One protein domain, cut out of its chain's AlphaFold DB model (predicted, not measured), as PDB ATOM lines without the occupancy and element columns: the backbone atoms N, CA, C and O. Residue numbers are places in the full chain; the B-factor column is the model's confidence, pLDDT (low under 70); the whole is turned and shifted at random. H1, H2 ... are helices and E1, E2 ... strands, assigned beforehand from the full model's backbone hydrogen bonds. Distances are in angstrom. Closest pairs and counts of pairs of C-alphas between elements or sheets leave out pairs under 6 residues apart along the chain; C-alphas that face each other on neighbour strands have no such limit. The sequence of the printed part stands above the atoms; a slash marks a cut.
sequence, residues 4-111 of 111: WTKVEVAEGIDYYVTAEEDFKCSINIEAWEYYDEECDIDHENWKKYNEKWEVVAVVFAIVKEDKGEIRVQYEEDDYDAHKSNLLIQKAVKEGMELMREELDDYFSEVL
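What this domain is: This is residues 4 to 111 of the 111 residues of an uncharacterized protein of Paenibacillus sp. Root444D2 (UniProt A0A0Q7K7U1). A twisted antiparallel sheet of five strands curls round one long helix, H2, and a short helix, H1, sits by the sheet's E4 and E5. Residues 38 to 45, in the loop from E3 to E4, stick out past one end. The printed part has 108 residues, in the order E1 E2 E3 E4 E5 H1 H2, of mixed class. It is loose, with a radius of gyration of the C-alphas of 17.0 A and spans of 57 by 28 by 23 A.

How they stand to each other: In the branched sheet, E3, residues 23 to 35, has E1, residues 4 to 9, and E2, residues 14 to 16, on one side and E4, residues 54 to 64, on the other side. N 6 and O 32 of E1 and E3 are 2.9 A apart, N 14 and O 26 of E2 and E3 2.9 A, and N 25 and O 61 of the hairpin E3 and E4 2.9 A, each within hydrogen-bond range. E5, residues 67 to 73, is an edge strand and forms a hairpin with E4, with N 60 and O 71 at 2.8 A. E2 to E5 form a meander, each strand the antiparallel neighbour of the one before. H2, residues 86 to 110, is on the sheet; its closest C-alphas to E4 are those of Met 99 and Ala 61, 5.6 A apart. H1, residues 79 to 84, only grazes the sheet. H1 and H2 are close but not clearly touching, about perpendicular at 84 degrees, the closest C-alphas being those of His 82 and Ile 88, 6.5 A apart. In both helices every O i to N i+4 pair is within hydrogen-bond range.

Where its parts are: E3 is 38.4 A long, H2 36.4 A, E4 29.8 A, E5 19.3 A and E1 16.5 A. E1 begins at C-alpha 4 (155.382, 228.160, 198.828), and H2 ends at C-alpha 110 (178.076, 215.783, 163.579).

The domain as a whole: The C-alphas of Asp 42 and Leu 111, the two farthest apart, are 57.5 A apart. The printed part has no cut, and the link from E3 to E4 is long. The pLDDT is under 70 in residues 17 to 21, 36 to 53 and 110 to 111.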
ATOM      1  N   TRP A   4     155.687 228.129 200.254       81.69
ATOM      2  CA  TRP A   4     155.382 228.160 198.828       81.69
ATOM      3  C   TRP A   4     155.858 226.866 198.188       81.69
ATOM      4  O   TRP A   4     156.924 226.363 198.530       81.69
ATOM      5  N   THR A   5     155.103 226.352 197.225       84.44
ATOM      6  CA  THR A   5     155.626 225.316 196.336       84.44
ATOM      7  C   THR A   5     156.571 225.978 195.347       84.44
ATOM      8  O   THR A   5     156.178 226.899 194.624       84.44
ATOM      9  N   LYS A   6     157.811 225.508 195.321       89.06
ATOM     10  CA  LYS A   6     158.815 225.910 194.350       89.06
ATOM     11  C   LYS A   6     159.034 224.755 193.379       89.06
ATOM     12  O   LYS A   6     159.033 223.601 193.794       89.06
ATOM     13  N   VAL A   7     159.147 225.081 192.094       91.44
ATOM     14  CA  VAL A   7     159.396 224.112 191.023       91.44
ATOM     15  C   VAL A   7     160.437 224.701 190.088       91.44
ATOM     16  O   VAL A   7     160.244 225.817 189.602       91.44
ATOM     17  N   GLU A   8     161.523 223.975 189.851       94.38
ATOM     18  CA  GLU A   8     162.624 224.400 188.984       94.38
ATOM     19  C   GLU A   8     163.174 223.218 188.182       94.38
ATOM     20  O   GLU A   8     162.922 222.050 188.484       94.38
ATOM     21  N   VAL A   9     163.921 223.542 187.133       94.25
ATOM     22  CA  VAL A   9     164.736 222.576 186.403       94.25
ATOM     23  C   VAL A   9     165.991 222.261 187.234       94.25
ATOM     24  O   VAL A   9     166.545 223.159 187.872       94.25
ATOM     25  N   ALA A  10     166.435 221.003 187.246       92.12
ATOM     26  CA  ALA A  10     167.666 220.598 187.923       92.12
ATOM     27  C   ALA A  10     168.904 221.331 187.361       92.12
ATOM     28  O   ALA A  10     168.923 221.780 186.220       92.12
ATOM     29  N   GLU A  11     169.963 221.445 188.166       87.44
ATOM     30  CA  GLU A  11     171.169 222.220 187.807       87.44
ATOM     31  C   GLU A  11     172.066 221.545 186.755       87.44
ATOM     32  O   GLU A  11     172.982 222.182 186.239       87.44
ATOM     33  N   GLY A  12     171.827 220.272 186.435       88.56
ATOM     34  CA  GLY A  12     172.651 219.497 185.513       88.56
ATOM     35  C   GLY A  12     171.827 218.663 184.539       88.56
ATOM     36  O   GLY A  12     170.714 218.243 184.853       88.56
ATOM     37  N   ILE A  13     172.414 218.427 183.365       92.00
ATOM     38  CA  ILE A  13     171.895 217.526 182.337       92.00
ATOM     39  C   ILE A  13     172.614 216.186 182.469       92.00
ATOM     40  O   ILE A  13     173.846 216.123 182.498       92.00
ATOM     41  N   ASP A  14     171.838 215.111 182.533       92.56
ATOM     42  CA  ASP A  14     172.347 213.746 182.526       92.56
ATOM     43  C   ASP A  14     172.500 213.262 181.081       92.56
ATOM     44  O   ASP A  14     171.539 213.275 180.312       92.56
ATOM     45  N   TYR A  15     173.696 212.800 180.712       89.69
ATOM     46  CA  TYR A  15     173.994 212.289 179.372       89.69
ATOM     47  C   TYR A  15     174.182 210.774 179.390       89.69
ATOM     48  O   TYR A  15     174.896 210.218 180.228       89.69
ATOM     49  N   TYR A  16     173.592 210.105 178.406       83.06
ATOM     50  CA  TYR A  16     173.674 208.669 178.207       83.06
ATOM     51  C   TYR A  16     174.215 208.387 176.809       83.06
ATOM     52  O   TYR A  16     173.628 208.776 175.802       83.06
ATOM     53  N   VAL A  17     175.320 207.649 176.751       67.12
ATOM     54  CA  VAL A  17     175.836 207.081 175.504       67.12
ATOM     55  C   VAL A  17     175.517 205.596 175.540       67.12
ATOM     56  O   VAL A  17     176.055 204.865 176.373       67.12
ATOM     57  N   THR A  18     174.613 205.142 174.677       59.28
ATOM     58  CA  THR A  18     174.324 203.708 174.538       59.28
ATOM     59  C   THR A  18     174.815 203.220 173.183       59.28
ATOM     60  O   THR A  18     174.932 203.990 172.242       59.28
ATOM     61  N   ALA A  19     175.129 201.929 173.072       60.31
ATOM     62  CA  ALA A  19     175.600 201.343 171.816       60.31
ATOM     63  C   ALA A  19     174.505 201.244 170.726       60.31
ATOM     64  O   ALA A  19     174.817 200.850 169.605       60.31
ATOM     65  N   GLU A  20     173.243 201.549 171.061       64.38
ATOM     66  CA  GLU A  20     172.056 201.397 170.199       64.38
ATOM     67  C   GLU A  20     171.247 202.704 170.008       64.38
ATOM     68  O   GLU A  20     170.358 202.741 169.159       64.38
ATOM     69  N   GLU A  21     171.518 203.769 170.778       59.53
ATOM     70  CA  GLU A  21     170.915 205.106 170.625       59.53
ATOM     71  C   GLU A  21     172.045 206.128 170.457       59.53
ATOM     72  O   GLU A  21     172.889 206.251 171.347       59.53
ATOM     73  N   ASP A  22     172.066 206.837 169.326       74.31
ATOM     74  CA  ASP A  22     173.208 207.665 168.912       74.31
ATOM     75  C   ASP A  22     173.455 208.870 169.842       74.31
ATOM     76  O   ASP A  22     174.592 209.334 169.956       74.31
ATOM     77  N   PHE A  23     172.429 209.331 170.574       85.12
ATOM     78  CA  PHE A  23     172.553 210.284 171.683       85.12
ATOM     79  C   PHE A  23     171.291 210.289 172.555       85.12
ATOM     80  O   PHE A  23     170.170 210.229 172.049       85.12
ATOM     81  N   LYS A  24     171.451 210.394 173.877       91.56
ATOM     82  CA  LYS A  24     170.336 210.614 174.802       91.56
ATOM     83  C   LYS A  24     170.774 211.490 175.965       91.56
ATOM     84  O   LYS A  24     171.777 211.198 176.609       91.56
ATOM     85  N   CYS A  25     169.983 212.500 176.295       93.25
ATOM     86  CA  CYS A  25     170.160 213.286 177.509       93.25
ATOM     87  C   CYS A  25     168.827 213.527 178.221       93.25
ATOM     88  O   CYS A  25     167.749 213.329 177.649       93.25
ATOM     89  N   SER A  26     168.890 213.883 179.500       95.88
ATOM     90  CA  SER A  26     167.710 214.209 180.290       95.88
ATOM     91  C   SER A  26     167.968 215.266 181.342       95.88
ATOM     92  O   SER A  26     169.089 215.439 181.811       95.88
ATOM     93  N   ILE A  27     166.892 215.921 181.762       96.38
ATOM     94  CA  ILE A  27     166.901 216.856 182.876       96.38
ATOM     95  C   ILE A  27     165.652 216.672 183.739       96.38
ATOM     96  O   ILE A  27     164.534 216.514 183.233       96.38
ATOM     97  N   ASN A  28     165.856 216.670 185.052       96.38
ATOM     98  CA  ASN A  28     164.780 216.515 186.022       96.38
ATOM     99  C   ASN A  28     164.081 217.852 186.275       96.38
ATOM    100  O   ASN A  28     164.707 218.915 186.283       96.38
ATOM    101  N   ILE A  29     162.777 217.780 186.519       95.69
ATOM    102  CA  ILE A  29     161.974 218.876 187.051       95.69
ATOM    103  C   ILE A  29     161.715 218.568 188.519       95.69
ATOM    104  O   ILE A  29     161.102 217.549 188.843       95.69
ATOM    105  N   GLU A  30     162.186 219.445 189.393       93.81
ATOM    106  CA  GLU A  30     162.200 219.233 190.835       93.81
ATOM    107  C   GLU A  30     161.206 220.173 191.512       93.81
ATOM    108  O   GLU A  30     161.171 221.372 191.224       93.81
ATOM    109  N   ALA A  31     160.405 219.634 192.427       90.88
ATOM    110  CA  ALA A  31     159.489 220.385 193.268       90.88
ATOM    111  C   ALA A  31     159.857 220.230 194.749       90.88
ATOM    112  O   ALA A  31     160.335 219.184 195.195       90.88
ATOM    113  N   TRP A  32     159.663 221.300 195.521       89.44
ATOM    114  CA  TRP A  32     159.844 221.282 196.971       89.44
ATOM    115  C   TRP A  32     159.071 222.407 197.658       89.44
ATOM    116  O   TRP A  32     158.621 223.378 197.040       89.44
ATOM    117  N   GLU A  33     158.928 222.287 198.975       83.69
ATOM    118  CA  GLU A  33     158.411 223.362 199.815       83.69
ATOM    119  C   GLU A  33     159.539 224.357 200.125       83.69
ATOM    120  O   GLU A  33     160.533 224.023 200.778       83.69
ATOM    121  N   TYR A  34     159.383 225.593 199.655       78.38
ATOM    122  CA  TYR A  34     160.299 226.693 199.929       78.38
ATOM    123  C   TYR A  34     159.799 227.544 201.096       78.38
ATOM    124  O   TYR A  34     158.617 227.915 201.174       78.38
ATOM    125  N   TYR A  35     160.733 227.881 201.981       73.75
ATOM    126  CA  TYR A  35     160.512 228.760 203.116       73.75
ATOM    127  C   TYR A  35     161.331 230.043 202.984       73.75
ATOM    128  O   TYR A  35     162.536 229.990 202.755       73.75
ATOM    129  N   ASP A  36     160.665 231.184 203.158       68.75
ATOM    130  CA  ASP A  36     161.278 232.511 203.067       68.75
ATOM    131  C   ASP A  36     162.032 232.855 204.367       68.75
ATOM    132  O   ASP A  36     161.431 232.943 205.445       68.75
ATOM    133  N   GLU A  37     163.354 233.017 204.259       58.19
ATOM    134  CA  GLU A  37     164.307 233.213 205.365       58.19
ATOM    135  C   GLU A  37     164.095 234.519 206.153       58.19
ATOM    136  O   GLU A  37     164.578 234.633 207.278       58.19
ATOM    137  N   GLU A  38     163.327 235.489 205.636       58.06
ATOM    138  CA  GLU A  38     162.965 236.703 206.393       58.06
ATOM    139  C   GLU A  38     162.019 236.429 207.581       58.06
ATOM    140  O   GLU A  38     161.730 237.317 208.389       58.06
ATOM    141  N   CYS A  39     161.515 235.202 207.714       54.03
ATOM    142  CA  CYS A  39     160.739 234.788 208.871       54.03
ATOM    143  C   CYS A  39     161.651 234.216 209.970       54.03
ATOM    144  O   CYS A  39     162.179 233.118 209.835       54.03
ATOM    145  N   ASP A  40     161.749 234.941 211.085       54.34
ATOM    146  CA  ASP A  40     162.491 234.595 212.306       54.34
ATOM    147  C   ASP A  40     162.035 233.242 212.892       54.34
ATOM    148  O   ASP A  40     161.028 233.175 213.606       54.34
ATOM    149  N   ILE A  41     162.717 232.141 212.545       53.72
ATOM    150  CA  ILE A  41     162.454 230.838 213.157       53.72
ATOM    151  C   ILE A  41     163.737 230.037 213.396       53.72
ATOM    152  O   ILE A  41     164.344 229.479 212.486       53.72
ATOM    153  N   ASP A  42     164.058 229.885 214.674       56.88
ATOM    154  CA  ASP A  42     164.860 228.791 215.212       56.88
ATOM    155  C   ASP A  42     163.945 227.547 215.299       56.88
ATOM    156  O   ASP A  42     163.182 227.388 216.256       56.88
ATOM    157  N   HIS A  43     163.884 226.716 214.246       56.16
ATOM    158  CA  HIS A  43     163.032 225.512 214.228       56.16
ATOM    159  C   HIS A  43     163.780 224.282 213.725       56.16
ATOM    160  O   HIS A  43     164.305 224.285 212.618       56.16
ATOM    161  N   GLU A  44     163.679 223.166 214.452       57.03
ATOM    162  CA  GLU A  44     164.239 221.852 214.077       57.03
ATOM    163  C   GLU A  44     163.784 221.322 212.699       57.03
ATOM    164  O   GLU A  44     164.399 220.410 212.155       57.03
ATOM    165  N   ASN A  45     162.743 221.912 212.101       53.94
ATOM    166  CA  ASN A  45     162.181 221.496 210.816       53.94
ATOM    167  C   ASN A  45     162.741 222.265 209.608       53.94
ATOM    168  O   ASN A  45     162.295 221.998 208.496       53.94
ATOM    169  N   TRP A  46     163.691 223.195 209.785       56.66
ATOM    170  CA  TRP A  46     164.251 223.984 208.675       56.66
ATOM    171  C   TRP A  46     164.844 223.108 207.568       56.66
ATOM    172  O   TRP A  46     164.617 223.407 206.411       56.66
ATOM    173  N   LYS A  47     165.494 221.985 207.911       55.56
ATOM    174  CA  LYS A  47     166.021 221.015 206.931       55.56
ATOM    175  C   LYS A  47     164.949 220.376 206.048       55.56
ATOM    176  O   LYS A  47     165.249 219.943 204.949       55.56
ATOM    177  N   LYS A  48     163.704 220.288 206.525       58.47
ATOM    178  CA  LYS A  48     162.595 219.746 205.728       58.47
ATOM    179  C   LYS A  48     162.202 220.702 204.593       58.47
ATOM    180  O   LYS A  48     161.671 220.265 203.581       58.47
ATOM    181  N   TYR A  49     162.432 221.997 204.785       63.78
ATOM    182  CA  TYR A  49     162.137 223.043 203.817       63.78
ATOM    183  C   TYR A  49     163.431 223.416 203.082       63.78
ATOM    184  O   TYR A  49     164.514 223.340 203.648       63.78
ATOM    185  N   ASN A  50     163.343 223.818 201.817       63.16
ATOM    186  CA  ASN A  50     164.499 224.191 200.979       63.16
ATOM    187  C   ASN A  50     165.450 223.053 200.547       63.16
ATOM    188  O   ASN A  50     166.347 223.318 199.747       63.16
ATOM    189  N   GLU A  51     165.258 221.806 200.984       68.06
ATOM    190  CA  GLU A  51     165.911 220.652 200.350       68.06
ATOM    191  C   GLU A  51     165.091 220.211 199.119       68.06
ATOM    192  O   GLU A  51     163.889 219.962 199.226       68.06
ATOM    193  N   LYS A  52     165.731 220.117 197.944       68.75
ATOM    194  CA  LYS A  52     165.099 219.596 196.717       68.75
ATOM    195  C   LYS A  52     164.856 218.096 196.902       68.75
ATOM    196  O   LYS A  52     165.804 217.378 197.213       68.75
ATOM    197  N   TRP A  53     163.614 217.628 196.773       69.44
ATOM    198  CA  TRP A  53     163.270 216.253 197.170       69.44
ATOM    199  C   TRP A  53     162.414 215.481 196.170       69.44
ATOM    200  O   TRP A  53     162.521 214.258 196.131       69.44
ATOM    201  N   GLU A  54     161.580 216.146 195.370       86.94
ATOM    202  CA  GLU A  54     160.605 215.452 194.530       86.94
ATOM    203  C   GLU A  54     160.862 215.710 193.048       86.94
ATOM    204  O   GLU A  54     160.769 216.844 192.579       86.94
ATOM    205  N   VAL A  55     161.168 214.650 192.300       91.00
ATOM    206  CA  VAL A  55     161.210 214.705 190.837       91.00
ATOM    207  C   VAL A  55     159.788 214.520 190.325       91.00
ATOM    208  O   VAL A  55     159.239 213.426 190.368       91.00
ATOM    209  N   VAL A  56     159.188 215.596 189.827       93.75
ATOM    210  CA  VAL A  56     157.783 215.600 189.389       93.75
ATOM    211  C   VAL A  56     157.625 215.305 187.898       93.75
ATOM    212  O   VAL A  56     156.548 214.912 187.444       93.75
ATOM    213  N   ALA A  57     158.692 215.506 187.124       95.56
ATOM    214  CA  ALA A  57     158.772 215.149 185.716       95.56
ATOM    215  C   ALA A  57     160.234 214.987 185.283       95.56
ATOM    216  O   ALA A  57     161.140 215.563 185.884       95.56
ATOM    217  N   VAL A  58     160.450 214.266 184.185       96.62
ATOM    218  CA  VAL A  58     161.750 214.161 183.514       96.62
ATOM    219  C   VAL A  58     161.571 214.515 182.046       96.62
ATOM    220  O   VAL A  58     160.695 213.967 181.371       96.62
ATOM    221  N   VAL A  59     162.384 215.440 181.542       97.25
ATOM    222  CA  VAL A  59     162.426 215.790 180.118       97.25
ATOM    223  C   VAL A  59     163.617 215.078 179.488       97.25
ATOM    224  O   VAL A  59     164.719 215.140 180.020       97.25
ATOM    225  N   PHE A  60     163.399 214.404 178.364       94.88
ATOM    226  CA  PHE A  60     164.408 213.655 177.620       94.88
ATOM    227  C   PHE A  60     164.582 214.240 176.227       94.88
ATOM    228  O   PHE A  60     163.582 214.521 175.568       94.88
ATOM    229  N   ALA A  61     165.818 214.296 175.746       93.81
ATOM    230  CA  ALA A  61     166.151 214.392 174.332       93.81
ATOM    231  C   ALA A  61     166.771 213.064 173.876       93.81
ATOM    232  O   ALA A  61     167.611 212.488 174.567       93.81
ATOM    233  N   ILE A  62     166.315 212.545 172.739       92.25
ATOM    234  CA  ILE A  62     166.753 211.259 172.189       92.25
ATOM    235  C   ILE A  62     167.028 211.453 170.700       92.25
ATOM    236  O   ILE A  62     166.157 211.937 169.977       92.25
ATOM    237  N   VAL A  63     168.203 211.038 170.238       89.56
ATOM    238  CA  VAL A  63     168.543 210.922 168.819       89.56
ATOM    239  C   VAL A  63     168.678 209.450 168.467       89.56
ATOM    240  O   VAL A  63     169.383 208.689 169.132       89.56
ATOM    241  N   LYS A  64     167.989 209.049 167.400       85.12
ATOM    242  CA  LYS A  64     168.187 207.751 166.755       85.12
ATOM    243  C   LYS A  64     168.401 207.968 165.274       85.12
ATOM    244  O   LYS A  64     167.548 208.598 164.637       85.12
ATOM    245  N   GLU A  65     169.481 207.404 164.740       80.19
ATOM    246  CA  GLU A  65     169.886 207.622 163.357       80.19
ATOM    247  C   GLU A  65     170.045 209.141 163.124       80.19
ATOM    248  O   GLU A  65     170.884 209.772 163.756       80.19
ATOM    249  N   ASP A  66     169.168 209.759 162.326       79.12
ATOM    250  CA  ASP A  66     169.187 211.197 162.013       79.12
ATOM    251  C   ASP A  66     167.961 211.957 162.560       79.12
ATOM    252  O   ASP A  66     167.572 213.009 162.040       79.12
ATOM    253  N   LYS A  67     167.257 211.401 163.554       84.88
ATOM    254  CA  LYS A  67     166.015 211.985 164.088       84.88
ATOM    255  C   LYS A  67     166.120 212.249 165.580       84.88
ATOM    256  O   LYS A  67     166.233 211.312 166.365       84.88
ATOM    257  N   GLY A  68     166.003 213.524 165.947       88.12
ATOM    258  CA  GLY A  68     165.866 213.978 167.327       88.12
ATOM    259  C   GLY A  68     164.400 214.059 167.762       88.12
ATOM    260  O   GLY A  68     163.547 214.557 167.024       88.12
ATOM    261  N   GLU A  69     164.103 213.597 168.972       93.75
ATOM    262  CA  GLU A  69     162.812 213.766 169.638       93.75
ATOM    263  C   GLU A  69     162.994 214.240 171.084       93.75
ATOM    264  O   GLU A  69     163.945 213.851 171.760       93.75
ATOM    265  N   ILE A  70     162.048 215.048 171.572       95.56
ATOM    266  CA  ILE A  70     161.969 215.447 172.982       95.56
ATOM    267  C   ILE A  70     160.724 214.810 173.594       95.56
ATOM    268  O   ILE A  70     159.625 214.925 173.044       95.56
ATOM    269  N   ARG A  71     160.882 214.143 174.738       95.62
ATOM    270  CA  ARG A  71     159.798 213.481 175.476       95.62
ATOM    271  C   ARG A  71     159.742 213.992 176.907       95.62
ATOM    272  O   ARG A  71     160.762 214.351 177.477       95.62
ATOM    273  N   VAL A  72     158.551 213.988 177.497       96.25
ATOM    274  CA  VAL A  72     158.350 214.304 178.916       96.25
ATOM    275  C   VAL A  72     157.706 213.098 179.581       96.25
ATOM    276  O   VAL A  72     156.701 212.583 179.087       96.25
ATOM    277  N   GLN A  73     158.290 212.652 180.683       96.25
ATOM    278  CA  GLN A  73     157.778 211.575 181.516       96.25
ATOM    279  C   GLN A  73     157.329 212.141 182.859       96.25
ATOM    280  O   GLN A  73     157.996 212.999 183.430       96.25
ATOM    281  N   TYR A  74     156.214 211.624 183.359       93.56
ATOM    282  CA  TYR A  74     155.714 211.866 184.708       93.56
ATOM    283  C   TYR A  74     155.569 210.512 185.407       93.56
ATOM    284  O   TYR A  74     155.460 209.484 184.726       93.56
ATOM    285  N   GLU A  75     155.542 210.505 186.738       89.69
ATOM    286  CA  GLU A  75     155.144 209.312 187.491       89.69
ATOM    287  C   GLU A  75     153.671 208.979 187.221       89.69
ATOM    288  O   GLU A  75     152.840 209.874 187.065       89.69
ATOM    289  N   GLU A  76     153.354 207.686 187.100       87.94
ATOM    290  CA  GLU A  76     152.013 207.224 186.715       87.94
ATOM    291  C   GLU A  76     150.962 207.600 187.765       87.94
ATOM    292  O   GLU A  76     149.893 208.099 187.407       87.94
ATOM    293  N   ASP A  77     151.300 207.425 189.044       90.44
ATOM    294  CA  ASP A  77     150.396 207.659 190.173       90.44
ATOM    295  C   ASP A  77     149.981 209.138 190.298       90.44
ATOM    296  O   ASP A  77     148.843 209.430 190.670       90.44
ATOM    297  N   ASP A  78     150.855 210.065 189.889       89.56
ATOM    298  CA  ASP A  78     150.649 211.516 189.996       89.56
ATOM    299  C   ASP A  78     150.515 212.225 188.637       89.56
ATOM    300  O   ASP A  78     150.508 213.459 188.556       89.56
ATOM    301  N   TYR A  79     150.353 211.462 187.549       90.12
ATOM    302  CA  TYR A  79     150.359 211.977 186.177       90.12
ATOM    303  C   TYR A  79     149.405 213.163 185.978       90.12
ATOM    304  O   TYR A  79     149.813 214.220 185.493       90.12
ATOM    305  N   ASP A  80     148.133 213.011 186.358       92.44
ATOM    306  CA  ASP A  80     147.115 214.046 186.142       92.44
ATOM    307  C   ASP A  80     147.368 215.292 187.004       92.44
ATOM    308  O   ASP A  80     147.138 216.422 186.552       92.44
ATOM    309  N   ALA A  81     147.883 215.106 188.222       90.69
ATOM    310  CA  ALA A  81     148.207 216.196 189.134       90.69
ATOM    311  C   ALA A  81     149.413 217.000 188.625       90.69
ATOM    312  O   ALA A  81     149.332 218.224 188.486       90.69
ATOM    313  N   HIS A  82     150.506 216.323 188.269       91.12
ATOM    314  CA  HIS A  82     151.733 216.975 187.813       91.12
ATOM    315  C   HIS A  82     151.569 217.620 186.440       91.12
ATOM    316  O   HIS A  82     151.962 218.771 186.238       91.12
ATOM    317  N   LYS A  83     150.901 216.936 185.507       89.88
ATOM    318  CA  LYS A  83     150.655 217.461 184.162       89.88
ATOM    319  C   LYS A  83     149.779 218.711 184.157       89.88
ATOM    320  O   LYS A  83     149.951 219.556 183.282       89.88
ATOM    321  N   SER A  84     148.815 218.829 185.072       91.56
ATOM    322  CA  SER A  84     147.888 219.971 185.114       91.56
ATOM    323  C   SER A  84     148.398 221.161 185.935       91.56
ATOM    324  O   SER A  84     147.837 222.256 185.839       91.56
ATOM    325  N   ASN A  85     149.479 220.991 186.701       94.62
ATOM    326  CA  ASN A  85     150.059 222.043 187.528       94.62
ATOM    327  C   ASN A  85     150.843 223.069 186.685       94.62
ATOM    328  O   ASN A  85     151.793 222.730 185.984       94.62
ATOM    329  N   LEU A  86     150.479 224.350 186.795       94.94
ATOM    330  CA  LEU A  86     151.075 225.435 186.002       94.94
ATOM    331  C   LEU A  86     152.565 225.678 186.293       94.94
ATOM    332  O   LEU A  86     153.302 226.051 185.380       94.94
ATOM    333  N   LEU A  87     153.014 225.486 187.537       94.31
ATOM    334  CA  LEU A  87     154.427 225.655 187.898       94.31
ATOM    335  C   LEU A  87     155.273 224.555 187.251       94.31
ATOM    336  O   LEU A  87     156.302 224.845 186.643       94.31
ATOM    337  N   ILE A  88     154.774 223.317 187.290       94.94
ATOM    338  CA  ILE A  88     155.404 222.161 186.645       94.94
ATOM    339  C   ILE A  88     155.413 222.337 185.129       94.94
ATOM    340  O   ILE A  88     156.456 222.168 184.510       94.94
ATOM    341  N   GLN A  89     154.306 222.757 184.511       95.94
ATOM    342  CA  GLN A  89     154.262 223.022 183.067       95.94
ATOM    343  C   GLN A  89     155.281 224.076 182.623       95.94
ATOM    344  O   GLN A  89     155.893 223.933 181.564       95.94
ATOM    345  N   LYS A  90     155.466 225.134 183.421       96.69
ATOM    346  CA  LYS A  90     156.450 226.179 183.138       96.69
ATOM    347  C   LYS A  90     157.874 225.626 183.195       96.69
ATOM    348  O   LYS A  90     158.616 225.819 182.238       96.69
ATOM    349  N   ALA A  91     158.216 224.888 184.251       96.19
ATOM    350  CA  ALA A  91     159.533 224.268 184.385       96.19
ATOM    351  C   ALA A  91     159.782 223.192 183.310       96.19
ATOM    352  O   ALA A  91     160.855 223.146 182.723       96.19
ATOM    353  N   VAL A  92     158.772 222.388 182.959       97.00
ATOM    354  CA  VAL A  92     158.843 221.434 181.837       97.00
ATOM    355  C   VAL A  92     159.139 222.159 180.526       97.00
ATOM    356  O   VAL A  92     159.976 221.697 179.758       97.00
ATOM    357  N   LYS A  93     158.491 223.299 180.260       97.12
ATOM    358  CA  LYS A  93     158.764 224.093 179.056       97.12
ATOM    359  C   LYS A  93     160.207 224.601 179.022       97.12
ATOM    360  O   LYS A  93     160.824 224.535 177.966       97.12
ATOM    361  N   GLU A  94     160.727 225.072 180.153       97.12
ATOM    362  CA  GLU A  94     162.126 225.502 180.289       97.12
ATOM    363  C   GLU A  94     163.086 224.318 180.059       97.12
ATOM    364  O   GLU A  94     164.006 224.419 179.253       97.12
ATOM    365  N   GLY A  95     162.807 223.149 180.647       96.81
ATOM    366  CA  GLY A  95     163.570 221.922 180.398       96.81
ATOM    367  C   GLY A  95     163.534 221.471 178.932       96.81
ATOM    368  O   GLY A  95     164.551 221.058 178.387       96.81
ATOM    369  N   MET A  96     162.389 221.595 178.251       97.31
ATOM    370  CA  MET A  96     162.270 221.287 176.818       97.31
ATOM    371  C   MET A  96     163.066 222.246 175.926       97.31
ATOM    372  O   MET A  96     163.487 221.842 174.844       97.31
ATOM    373  N   GLU A  97     163.230 223.506 176.331       96.88
ATOM    374  CA  GLU A  97     164.066 224.474 175.613       96.88
ATOM    375  C   GLU A  97     165.547 224.092 175.743       96.88
ATOM    376  O   GLU A  97     166.210 223.968 174.718       96.88
ATOM    377  N   LEU A  98     166.012 223.745 176.949       96.00
ATOM    378  CA  LEU A  98     167.375 223.239 177.172       96.00
ATOM    379  C   LEU A  98     167.657 221.953 176.380       96.00
ATOM    380  O   LEU A  98     168.655 221.858 175.681       96.00
ATOM    381  N   MET A  99     166.746 220.975 176.407       95.62
ATOM    382  CA  MET A  99     166.905 219.741 175.621       95.62
ATOM    383  C   MET A  99     166.924 219.991 174.109       95.62
ATOM    384  O   MET A  99     167.506 219.205 173.368       95.62
ATOM    385  N   ARG A 100     166.275 221.059 173.627       95.38
ATOM    386  CA  ARG A 100     166.367 221.445 172.217       95.38
ATOM    387  C   ARG A 100     167.747 222.000 171.888       95.38
ATOM    388  O   ARG A 100     168.281 221.613 170.859       95.38
ATOM    389  N   GLU A 101     168.290 222.865 172.740       94.69
ATOM    390  CA  GLU A 101     169.643 223.412 172.568       94.69
ATOM    391  C   GLU A 101     170.676 222.279 172.487       94.69
ATOM    392  O   GLU A 101     171.441 222.228 171.532       94.69
ATOM    393  N   GLU A 102     170.590 221.282 173.374       93.69
ATOM    394  CA  GLU A 102     171.473 220.104 173.334       93.69
ATOM    395  C   GLU A 102     171.349 219.280 172.042       93.69
ATOM    396  O   GLU A 102     172.342 218.776 171.517       93.69
ATOM    397  N   LEU A 103     170.128 219.115 171.516       91.31
ATOM    398  CA  LEU A 103     169.919 218.424 170.241       91.31
ATOM    399  C   LEU A 103     170.509 219.218 169.071       91.31
ATOM    400  O   LEU A 103     171.143 218.627 168.198       91.31
ATOM    401  N   ASP A 104     170.281 220.531 169.039       91.94
ATOM    402  CA  ASP A 104     170.789 221.412 167.987       91.94
ATOM    403  C   ASP A 104     172.328 221.433 167.994       91.94
ATOM    404  O   ASP A 104     172.944 221.316 166.929       91.94
ATOM    405  N   ASP A 105     172.942 221.487 169.179       90.62
ATOM    406  CA  ASP A 105     174.393 221.411 169.357       90.62
ATOM    407  C   ASP A 105     174.938 220.070 168.848       90.62
ATOM    408  O   ASP A 105     175.836 220.063 168.000       90.62
ATOM    409  N   TYR A 106     174.333 218.943 169.244       88.38
ATOM    410  CA  TYR A 106     174.715 217.616 168.745       88.38
ATOM    411  C   TYR A 106     174.654 217.526 167.212       88.38
ATOM    412  O   TYR A 106     175.605 217.076 166.570       88.38
ATOM    413  N   PHE A 107     173.562 217.990 166.593       86.75
ATOM    414  CA  PHE A 107     173.440 217.976 165.132       86.75
ATOM    415  C   PHE A 107     174.444 218.908 164.443       86.75
ATOM    416  O   PHE A 107     174.841 218.630 163.311       86.75
ATOM    417  N   SER A 108     174.869 219.991 165.097       87.12
ATOM    418  CA  SER A 108     175.869 220.914 164.556       87.12
ATOM    419  C   SER A 108     177.299 220.365 164.598       87.12
ATOM    420  O   SER A 108     178.102 220.719 163.738       87.12
ATOM    421  N   GLU A 109     177.623 219.501 165.564       78.19
ATOM    422  CA  GLU A 109     178.953 218.891 165.700       78.19
ATOM    423  C   GLU A 109     179.153 217.671 164.787       78.19
ATOM    424  O   GLU A 109     180.286 217.333 164.437       78.19
ATOM    425  N   VAL A 110     178.060 217.000 164.409       63.59
ATOM    426  CA  VAL A 110     178.076 215.783 163.579       63.59
ATOM    427  C   VAL A 110     178.027 216.091 162.067       63.59
ATOM    428  O   VAL A 110     178.430 215.240 161.267       63.59
ATOM    429  N   LEU A 111     177.580 217.291 161.661       54.03
ATOM    430  CA  LEU A 111     177.488 217.765 160.262       54.03
ATOM    431  C   LEU A 111     178.716 218.570 159.801       54.03
ATOM    432  O   LEU A 111     179.097 218.406 158.615       54.03
TER     433      LEU A 111